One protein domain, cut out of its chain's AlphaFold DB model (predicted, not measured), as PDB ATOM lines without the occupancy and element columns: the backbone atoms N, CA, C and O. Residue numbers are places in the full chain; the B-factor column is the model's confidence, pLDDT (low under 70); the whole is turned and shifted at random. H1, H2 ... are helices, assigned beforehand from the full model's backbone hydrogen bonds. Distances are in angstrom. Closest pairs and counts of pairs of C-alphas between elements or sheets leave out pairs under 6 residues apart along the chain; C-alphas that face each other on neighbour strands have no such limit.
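AT A GLANCE: This is residues 23 to 95 of the 97 residues of an uncharacterized protein of Achromobacter pulmonis (UniProt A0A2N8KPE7). Four crossed helices make a compact cluster: H3 and H4 fold back from the link of residues 71 to 75 as a splayed pair, H1 crosses both on one side, and H2 crosses the start of H3 at the end away from that link. The link of residues 50 to 56 runs on the side away from H1. The printed part has 73 residues with four named helices, H1 to H4 in chain order, and no named strand; the class is all helix. It is compact, with a radius of gyration of the C-alphas of 11.4 A and spans of 34 by 25 by 20 A.

HOW THE PARTS SIT: H1, residues 23 to 35, is close to but not clearly touching H2, residues 37 to 49; their closest C-alphas, of Lys 33 and Trp 40, are 6.1 A apart. H2 touches H3, residues 57 to 70, at a steep tilt of 53 degrees, opposite ways, closest at the C-alphas of Glu 39 and Glu 58, 5.0 A. H1 touches residues 62 to 66 of H3, closest at the C-alphas of Leu 32 and Glu 62, 7.0 A. H3 touches residues 76 to 83 of H4, residues 76 to 93, at a steep tilt of 59 degrees, opposite ways; the closest C-alphas, of Met 67 and Val 79, are 6.5 A apart. H1 and H4 touch about perpendicular, at 83 degrees, with the C-alphas of Val 29 and Val 86 closest at 6.1 A. H2 and H4 only just touch, with 3 pairs of C-alphas within 8 A, closest at Glu 47 and Arg 91, 7.1 A. In H1, H2, H3 and H4 every O i to N i+4 pair is within hydrogen-bond range.

IN THESE COORDINATES: H1 begins at C-alpha 23 (208.744, 297.707, 225.470) and is 18.1 A long; H2 is 18.4 A. H3 is 19.9 A, and H4 is 25.7 A, ending at C-alpha 93 (196.147, 305.621, 222.900).

THE WHOLE: The two C-alphas farthest apart, of Thr 49 and Arg 73, are 34.6 A apart. The printed part has no cut and no long link, and no printed residue is under 70 in pLDDT.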
ATOM      1  N   GLU A  23     209.102 298.692 224.450       98.00
ATOM      2  CA  GLU A  23     208.744 297.707 225.470       98.00
ATOM      3  C   GLU A  23     208.881 298.274 226.887       98.00
ATOM      4  O   GLU A  23     208.018 298.027 227.732       98.00
ATOM      5  N   GLU A  24     209.930 299.055 227.152       97.62
ATOM      6  CA  GLU A  24     210.129 299.709 228.447       97.62
ATOM      7  C   GLU A  24     209.052 300.761 228.717       97.62
ATOM      8  O   GLU A  24     208.515 300.827 229.826       97.62
ATOM      9  N   ILE A  25     208.674 301.536 227.697       98.12
ATOM     10  CA  ILE A  25     207.592 302.523 227.796       98.12
ATOM     11  C   ILE A  25     206.252 301.821 228.044       98.12
ATOM     12  O   ILE A  25     205.505 302.221 228.938       98.12
ATOM     13  N   VAL A  26     205.948 300.747 227.308       98.19
ATOM     14  CA  VAL A  26     204.724 299.949 227.507       98.19
ATOM     15  C   VAL A  26     204.691 299.343 228.910       98.19
ATOM     16  O   VAL A  26     203.648 299.372 229.568       98.19
ATOM     17  N   ALA A  27     205.823 298.840 229.406       98.12
ATOM     18  CA  ALA A  27     205.930 298.318 230.761       98.12
ATOM     19  C   ALA A  27     205.693 299.410 231.818       98.12
ATOM     20  O   ALA A  27     204.963 299.168 232.782       98.12
ATOM     21  N   ALA A  28     206.237 300.616 231.622       98.25
ATOM     22  CA  ALA A  28     206.000 301.760 232.500       98.25
ATOM     23  C   ALA A  28     204.517 302.176 232.505       98.25
ATOM     24  O   ALA A  28     203.925 302.341 233.572       98.25
ATOM     25  N   VAL A  29     203.874 302.253 231.336       98.50
ATOM     26  CA  VAL A  29     202.431 302.536 231.215       98.50
ATOM     27  C   VAL A  29     201.597 301.476 231.939       98.50
ATOM     28  O   VAL A  29     200.706 301.808 232.721       98.50
ATOM     29  N   ALA A  30     201.886 300.191 231.714       98.31
ATOM     30  CA  ALA A  30     201.182 299.094 232.372       98.31
ATOM     31  C   ALA A  30     201.372 299.127 233.896       98.31
ATOM     32  O   ALA A  30     200.434 298.861 234.654       98.31
ATOM     33  N   HIS A  31     202.573 299.486 234.353       98.25
ATOM     34  CA  HIS A  31     202.858 299.685 235.764       98.25
ATOM     35  C   HIS A  31     201.990 300.805 236.356       98.25
ATOM     36  O   HIS A  31     201.307 300.567 237.353       98.25
ATOM     37  N   LEU A  32     201.958 301.982 235.726       98.56
ATOM     38  CA  LEU A  32     201.190 303.138 236.196       98.56
ATOM     39  C   LEU A  32     199.685 302.855 236.219       98.56
ATOM     40  O   LEU A  32     199.051 303.044 237.256       98.56
ATOM     41  N   LYS A  33     199.129 302.278 235.145       98.31
ATOM     42  CA  LYS A  33     197.715 301.851 235.084       98.31
ATOM     43  C   LYS A  33     197.331 300.911 236.233       98.31
ATOM     44  O   LYS A  33     196.202 300.943 236.708       98.31
ATOM     45  N   ARG A  34     198.264 300.071 236.698       98.38
ATOM     46  CA  ARG A  34     198.044 299.144 237.819       98.38
ATOM     47  C   ARG A  34     198.192 299.811 239.189       98.38
ATOM     48  O   ARG A  34     197.525 299.391 240.132       98.38
ATOM     49  N   ARG A  35     199.112 300.766 239.335       98.44
ATOM     50  CA  ARG A  35     199.467 301.370 240.632       98.44
ATOM     51  C   ARG A  35     198.615 302.570 240.999       98.44
ATOM     52  O   ARG A  35     198.191 302.662 242.147       98.44
ATOM     53  N   ILE A  36     198.344 303.425 240.024       97.94
ATOM     54  CA  ILE A  36     197.603 304.674 240.189       97.94
ATOM     55  C   ILE A  36     196.410 304.726 239.221       97.94
ATOM     56  O   ILE A  36     196.313 305.637 238.401       97.94
ATOM     57  N   PRO A  37     195.497 303.734 239.248       98.12
ATOM     58  CA  PRO A  37     194.429 303.630 238.252       98.12
ATOM     59  C   PRO A  37     193.516 304.866 238.223       98.12
ATOM     60  O   PRO A  37     193.114 305.305 237.150       98.12
ATOM     61  N   GLN A  38     193.223 305.461 239.383       98.19
ATOM     62  CA  GLN A  38     192.340 306.628 239.478       98.19
ATOM     63  C   GLN A  38     193.012 307.894 238.939       98.19
ATOM     64  O   GLN A  38     192.398 308.661 238.200       98.19
ATOM     65  N   GLU A  39     194.277 308.121 239.289       98.31
ATOM     66  CA  GLU A  39     195.065 309.233 238.763       98.31
ATOM     67  C   GLU A  39     195.296 309.063 237.261       98.31
ATOM     68  O   GLU A  39     195.194 310.036 236.523       98.31
ATOM     69  N   TRP A  40     195.517 307.833 236.788       98.31
ATOM     70  CA  TRP A  40     195.647 307.537 235.366       98.31
ATOM     71  C   TRP A  40     194.383 307.915 234.581       98.31
ATOM     72  O   TRP A  40     194.471 308.633 233.586       98.31
ATOM     73  N   GLU A  41     193.199 307.499 235.043       98.31
ATOM     74  CA  GLU A  41     191.918 307.882 234.424       98.31
ATOM     75  C   GLU A  41     191.731 309.405 234.381       98.31
ATOM     76  O   GLU A  41     191.281 309.964 233.376       98.31
ATOM     77  N   ARG A  42     192.115 310.102 235.454       98.00
ATOM     78  CA  ARG A  42     192.054 311.565 235.511       98.00
ATOM     79  C   ARG A  42     193.049 312.233 234.571       98.00
ATOM     80  O   ARG A  42     192.673 313.203 233.923       98.00
ATOM     81  N   LEU A  43     194.270 311.713 234.440       98.06
ATOM     82  CA  LEU A  43     195.240 312.194 233.451       98.06
ATOM     83  C   LEU A  43     194.685 312.051 232.039       98.06
ATOM     84  O   LEU A  43     194.762 312.991 231.256       98.06
ATOM     85  N   GLU A  44     194.075 310.910 231.712       98.12
ATOM     86  CA  GLU A  44     193.431 310.746 230.411       98.12
ATOM     87  C   GLU A  44     192.257 311.715 230.209       98.12
ATOM     88  O   GLU A  44     192.024 312.188 229.097       98.12
ATOM     89  N   HIS A  45     191.486 312.008 231.258       97.69
ATOM     90  CA  HIS A  45     190.422 313.007 231.192       97.69
ATOM     91  C   HIS A  45     190.978 314.416 230.948       97.69
ATOM     92  O   HIS A  45     190.476 315.126 230.077       97.69
ATOM     93  N   LEU A  46     192.030 314.809 231.667       97.00
ATOM     94  CA  LEU A  46     192.704 316.098 231.499       97.00
ATOM     95  C   LEU A  46     193.304 316.238 230.095       97.00
ATOM     96  O   LEU A  46     193.076 317.245 229.434       97.00
ATOM     97  N   GLU A  47     193.966 315.201 229.577       97.12
ATOM     98  CA  GLU A  47     194.502 315.203 228.208       97.12
ATOM     99  C   GLU A  47     193.408 315.428 227.157       97.12
ATOM    100  O   GLU A  47     193.607 316.199 226.219       97.12
ATOM    101  N   ARG A  48     192.235 314.801 227.326       96.94
ATOM    102  CA  ARG A  48     191.094 314.976 226.410       96.94
ATOM    103  C   ARG A  48     190.431 316.352 226.518       96.94
ATOM    104  O   ARG A  48     189.817 316.792 225.552       96.94
ATOM    105  N   THR A  49     190.472 316.989 227.687       96.56
ATOM    106  CA  THR A  49     189.668 318.191 227.971       96.56
ATOM    107  C   THR A  49     190.462 319.483 227.867       96.56
ATOM    108  O   THR A  49     189.980 320.444 227.273       96.56
ATOM    109  N   THR A  50     191.661 319.518 228.443       93.12
ATOM    110  CA  THR A  50     192.496 320.722 228.529       93.12
ATOM    111  C   THR A  50     193.843 320.537 227.842       93.12
ATOM    112  O   THR A  50     194.423 321.517 227.387       93.12
ATOM    113  N   GLY A  51     194.356 319.302 227.780       90.75
ATOM    114  CA  GLY A  51     195.728 319.013 227.354       90.75
ATOM    115  C   GLY A  51     196.799 319.519 228.332       90.75
ATOM    116  O   GLY A  51     197.992 319.341 228.080       90.75
ATOM    117  N   GLU A  52     196.395 320.136 229.443       91.56
ATOM    118  CA  GLU A  52     197.282 320.756 230.420       91.56
ATOM    119  C   GLU A  52     197.418 319.845 231.637       91.56
ATOM    120  O   GLU A  52     196.420 319.489 232.270       91.56
ATOM    121  N   LEU A  53     198.658 319.464 231.943       91.44
ATOM    122  CA  LEU A  53     198.986 318.548 233.037       91.44
ATOM    123  C   LEU A  53     199.955 319.160 234.050       91.44
ATOM    124  O   LEU A  53     200.183 318.546 235.097       91.44
ATOM    125  N   LEU A  54     200.545 320.324 233.748       85.88
ATOM    126  CA  LEU A  54     201.565 320.923 234.598       85.88
ATOM    127  C   LEU A  54     200.996 321.197 235.994       85.88
ATOM    128  O   LEU A  54     199.878 321.689 236.138       85.88
ATOM    129  N   ASP A  55     201.765 320.821 237.015       86.62
ATOM    130  CA  ASP A  55     201.435 320.985 238.436       86.62
ATOM    131  C   ASP A  55     200.114 320.336 238.891       86.62
ATOM    132  O   ASP A  55     199.637 320.579 240.003       86.62
ATOM    133  N   THR A  56     199.526 319.456 238.075       94.19
ATOM    134  CA  THR A  56     198.371 318.659 238.501       94.19
ATOM    135  C   THR A  56     198.813 317.601 239.505       94.19
ATOM    136  O   THR A  56     199.887 317.002 239.390       94.19
ATOM    137  N   ARG A  57     197.966 317.334 240.505       95.75
ATOM    138  CA  ARG A  57     198.239 316.309 241.522       95.75
ATOM    139  C   ARG A  57     198.503 314.953 240.870       95.75
ATOM    140  O   ARG A  57     199.375 314.215 241.310       95.75
ATOM    141  N   GLU A  58     197.748 314.636 239.830       96.75
ATOM    142  CA  GLU A  58     197.846 313.385 239.103       96.75
ATOM    143  C   GLU A  58     199.188 313.248 238.369       96.75
ATOM    144  O   GLU A  58     199.787 312.175 238.414       96.75
ATOM    145  N   ALA A  59     199.711 314.326 237.771       94.88
ATOM    146  CA  ALA A  59     201.040 314.319 237.152       94.88
ATOM    147  C   ALA A  59     202.161 314.179 238.197       94.88
ATOM    148  O   ALA A  59     203.155 313.495 237.952       94.88
ATOM    149  N   ILE A  60     201.984 314.763 239.389       96.25
ATOM    150  CA  ILE A  60     202.907 314.571 240.518       96.25
ATOM    151  C   ILE A  60     202.906 313.104 240.970       96.25
ATOM    152  O   ILE A  60     203.973 312.536 241.190       96.25
ATOM    153  N   CYS A  61     201.732 312.472 241.079       97.00
ATOM    154  CA  CYS A  61     201.618 311.049 241.411       97.00
ATOM    155  C   CYS A  61     202.260 310.155 240.339       97.00
ATOM    156  O   CYS A  61     202.989 309.229 240.684       97.00
ATOM    157  N   GLU A  62     202.045 310.451 239.055       97.62
ATOM    158  CA  GLU A  62     202.689 309.740 237.944       97.62
ATOM    159  C   GLU A  62     204.219 309.822 238.029       97.62
ATOM    160  O   GLU A  62     204.903 308.799 237.957       97.62
ATOM    161  N   PHE A  63     204.761 311.022 238.243       96.69
ATOM    162  CA  PHE A  63     206.200 311.207 238.396       96.69
ATOM    163  C   PHE A  63     206.752 310.490 239.635       96.69
ATOM    164  O   PHE A  63     207.798 309.848 239.551       96.69
ATOM    165  N   ALA A  64     206.050 310.557 240.769       97.06
ATOM    166  CA  ALA A  64     206.468 309.900 242.004       97.06
ATOM    167  C   ALA A  64     206.559 308.372 241.850       97.06
ATOM    168  O   ALA A  64     207.552 307.787 242.274       97.06
ATOM    169  N   GLU A  65     205.583 307.733 241.197       98.12
ATOM    170  CA  GLU A  65     205.629 306.285 240.939       98.12
ATOM    171  C   GLU A  65     206.771 305.912 239.981       98.12
ATOM    172  O   GLU A  65     207.468 304.922 240.198       98.12
ATOM    173  N   LEU A  66     207.027 306.714 238.939       97.81
ATOM    174  CA  LEU A  66     208.173 306.472 238.056       97.81
ATOM    175  C   LEU A  66     209.509 306.632 238.797       97.81
ATOM    176  O   LEU A  66     210.427 305.838 238.589       97.81
ATOM    177  N   MET A  67     209.624 307.618 239.687       97.69
ATOM    178  CA  MET A  67     210.814 307.797 240.520       97.69
ATOM    179  C   MET A  67     211.012 306.647 241.512       97.69
ATOM    180  O   MET A  67     212.151 306.225 241.700       97.69
ATOM    181  N   ASP A  68     209.943 306.104 242.098       97.31
ATOM    182  CA  ASP A  68     210.020 304.943 242.998       97.31
ATOM    183  C   ASP A  68     210.575 303.702 242.277       97.31
ATOM    184  O   ASP A  68     211.461 303.011 242.782       97.31
ATOM    185  N   VAL A  69     210.127 303.457 241.042       96.31
ATOM    186  CA  VAL A  69     210.527 302.271 240.269       96.31
ATOM    187  C   VAL A  69     211.895 302.424 239.602       96.31
ATOM    188  O   VAL A  69     212.692 301.482 239.587       96.31
ATOM    189  N   TYR A  70     212.169 303.587 239.008       95.38
ATOM    190  CA  TYR A  70     213.321 303.793 238.124       95.38
ATOM    191  C   TYR A  70     214.405 304.690 238.738       95.38
ATOM    192  O   TYR A  70     215.572 304.562 238.370       95.38
ATOM    193  N   GLY A  71     214.075 305.541 239.713       93.25
ATOM    194  CA  GLY A  71     214.999 306.532 240.279       93.25
ATOM    195  C   GLY A  71     216.193 305.940 241.035       93.25
ATOM    196  O   GLY A  71     217.221 306.593 241.170       93.25
ATOM    197  N   GLY A  72     216.108 304.682 241.482       92.31
ATOM    198  CA  GLY A  72     217.250 303.969 242.071       92.31
ATOM    199  C   GLY A  72     218.257 303.427 241.048       92.31
ATOM    200  O   GLY A  72     219.336 302.977 241.429       92.31
ATOM    201  N   ARG A  73     217.906 303.422 239.755       93.50
ATOM    202  CA  ARG A  73     218.701 302.813 238.672       93.50
ATOM    203  C   ARG A  73     219.093 303.795 237.574       93.50
ATOM    204  O   ARG A  73     220.046 303.522 236.850       93.50
ATOM    205  N   PHE A  74     218.359 304.891 237.445       93.94
ATOM    206  CA  PHE A  74     218.502 305.868 236.376       93.94
ATOM    207  C   PHE A  74     218.647 307.277 236.952       93.94
ATOM    208  O   PHE A  74     218.203 307.547 238.069       93.94
ATOM    209  N   ASP A  75     219.269 308.179 236.191       92.75
ATOM    210  CA  ASP A  75     219.336 309.592 236.564       92.75
ATOM    211  C   ASP A  75     217.912 310.176 236.583       92.75
ATOM    212  O   ASP A  75     217.072 309.827 235.752       92.75
ATOM    213  N   HIS A  76     217.621 311.094 237.507       93.25
ATOM    214  CA  HIS A  76     216.317 311.765 237.573       93.25
ATOM    215  C   HIS A  76     215.883 312.377 236.226       93.25
ATOM    216  O   HIS A  76     214.699 312.363 235.896       93.25
ATOM    217  N   ARG A  77     216.833 312.857 235.412       94.38
ATOM    218  CA  ARG A  77     216.574 313.385 234.065       94.38
ATOM    219  C   ARG A  77     216.098 312.311 233.093       94.38
ATOM    220  O   ARG A  77     215.241 312.596 232.259       94.38
ATOM    221  N   ASP A  78     216.591 311.080 233.222       96.06
ATOM    222  CA  ASP A  78     216.112 309.945 232.426       96.06
ATOM    223  C   ASP A  78     214.675 309.579 232.804       96.06
ATOM    224  O   ASP A  78     213.870 309.267 231.927       96.06
ATOM    225  N   VAL A  79     214.324 309.674 234.090       96.56
ATOM    226  CA  VAL A  79     212.951 309.435 234.563       96.56
ATOM    227  C   VAL A  79     212.000 310.543 234.097       96.56
ATOM    228  O   VAL A  79     210.885 310.258 233.668       96.56
ATOM    229  N   ILE A  80     212.444 311.804 234.091       94.75
ATOM    230  CA  ILE A  80     211.686 312.919 233.492       94.75
ATOM    231  C   ILE A  80     211.480 312.685 231.988       94.75
ATOM    232  O   ILE A  80     210.393 312.922 231.456       94.75
ATOM    233  N   TRP A  81     212.492 312.171 231.286       95.94
ATOM    234  CA  TRP A  81     212.344 311.802 229.881       95.94
ATOM    235  C   TRP A  81     211.343 310.651 229.685       95.94
ATOM    236  O   TRP A  81     210.511 310.702 228.771       95.94
ATOM    237  N   LEU A  82     211.377 309.632 230.553       97.38
ATOM    238  CA  LEU A  82     210.403 308.538 230.552       97.38
ATOM    239  C   LEU A  82     208.979 309.056 230.762       97.38
ATOM    240  O   LEU A  82     208.085 308.645 230.027       97.38
ATOM    241  N   LEU A  83     208.773 309.999 231.686       96.69
ATOM    242  CA  LEU A  83     207.478 310.650 231.910       96.69
ATOM    243  C   LEU A  83     206.930 311.267 230.611       96.69
ATOM    244  O   LEU A  83     205.769 311.059 230.256       96.69
ATOM    245  N   GLY A  84     207.779 311.954 229.841       95.81
ATOM    246  CA  GLY A  84     207.410 312.470 228.519       95.81
ATOM    247  C   GLY A  84     207.051 311.368 227.511       95.81
ATOM    248  O   GLY A  84     206.117 311.522 226.722       95.81
ATOM    249  N   CYS A  85     207.751 310.231 227.541       97.19
ATOM    250  CA  CYS A  85     207.444 309.080 226.688       97.19
ATOM    251  C   CYS A  85     206.112 308.416 227.057       97.19
ATOM    252  O   CYS A  85     205.306 308.144 226.168       97.19
ATOM    253  N   VAL A  86     205.851 308.229 228.352       97.81
ATOM    254  CA  VAL A  86     204.579 307.726 228.887       97.81
ATOM    255  C   VAL A  86     203.426 308.641 228.484       97.81
ATOM    256  O   VAL A  86     202.400 308.160 228.005       97.81
ATOM    257  N   ARG A  87     203.605 309.964 228.598       96.88
ATOM    258  CA  ARG A  87     202.598 310.942 228.175       96.88
ATOM    259  C   ARG A  87     202.261 310.814 226.688       96.88
ATOM    260  O   ARG A  87     201.084 310.759 226.344       96.88
ATOM    261  N   ARG A  88     203.270 310.728 225.811       96.69
ATOM    262  CA  ARG A  88     203.062 310.507 224.365       96.69
ATOM    263  C   ARG A  88     202.341 309.191 224.086       96.69
ATOM    264  O   ARG A  88     201.410 309.159 223.292       96.69
ATOM    265  N   ALA A  89     202.729 308.109 224.761       97.50
ATOM    266  CA  ALA A  89     202.049 306.822 224.627       97.50
ATOM    267  C   ALA A  89     200.569 306.923 225.037       97.50
ATOM    268  O   ALA A  89     199.695 306.492 224.288       97.50
ATOM    269  N   ARG A  90     200.273 307.576 226.171       97.25
ATOM    270  CA  ARG A  90     198.901 307.852 226.613       97.25
ATOM    271  C   ARG A  90     198.133 308.656 225.565       97.25
ATOM    272  O   ARG A  90     197.051 308.250 225.171       97.25
ATOM    273  N   ARG A  91     198.667 309.776 225.085       97.44
ATOM    274  CA  ARG A  91     197.983 310.628 224.097       97.44
ATOM    275  C   ARG A  91     197.728 309.912 222.766       97.44
ATOM    276  O   ARG A  91     196.638 310.055 222.214       97.44
ATOM    277  N   LYS A  92     198.663 309.072 222.314       96.94
ATOM    278  CA  LYS A  92     198.476 308.180 221.163       96.94
ATOM    279  C   LYS A  92     197.330 307.183 221.380       96.94
ATOM    280  O   LYS A  92     196.472 307.068 220.509       96.94
ATOM    281  N   ASP A  93     197.260 306.523 222.540       96.25
ATOM    282  CA  ASP A  93     196.147 305.621 222.900       96.25
ATOM    283  C   ASP A  93     194.787 306.349 222.916       96.25
ATOM    284  O   ASP A  93     193.741 305.748 222.670       96.25
ATOM    285  N   LEU A  94     194.798 307.656 223.193       96.50
ATOM    286  CA  LEU A  94     193.618 308.522 223.207       96.50
ATOM    287  C   LEU A  94     193.231 309.087 221.832       96.50
ATOM    288  O   LEU A  94     192.187 309.732 221.731       96.50
ATOM    289  N   GLY A  95     194.042 308.872 220.792       97.12
ATOM    290  CA  GLY A  95     193.847 309.470 219.468       97.12
ATOM    291  C   GLY A  95     194.056 310.989 219.436       97.12
ATOM    292  O   GLY A  95     193.423 311.672 218.635       97.12
TER     293      GLY A  95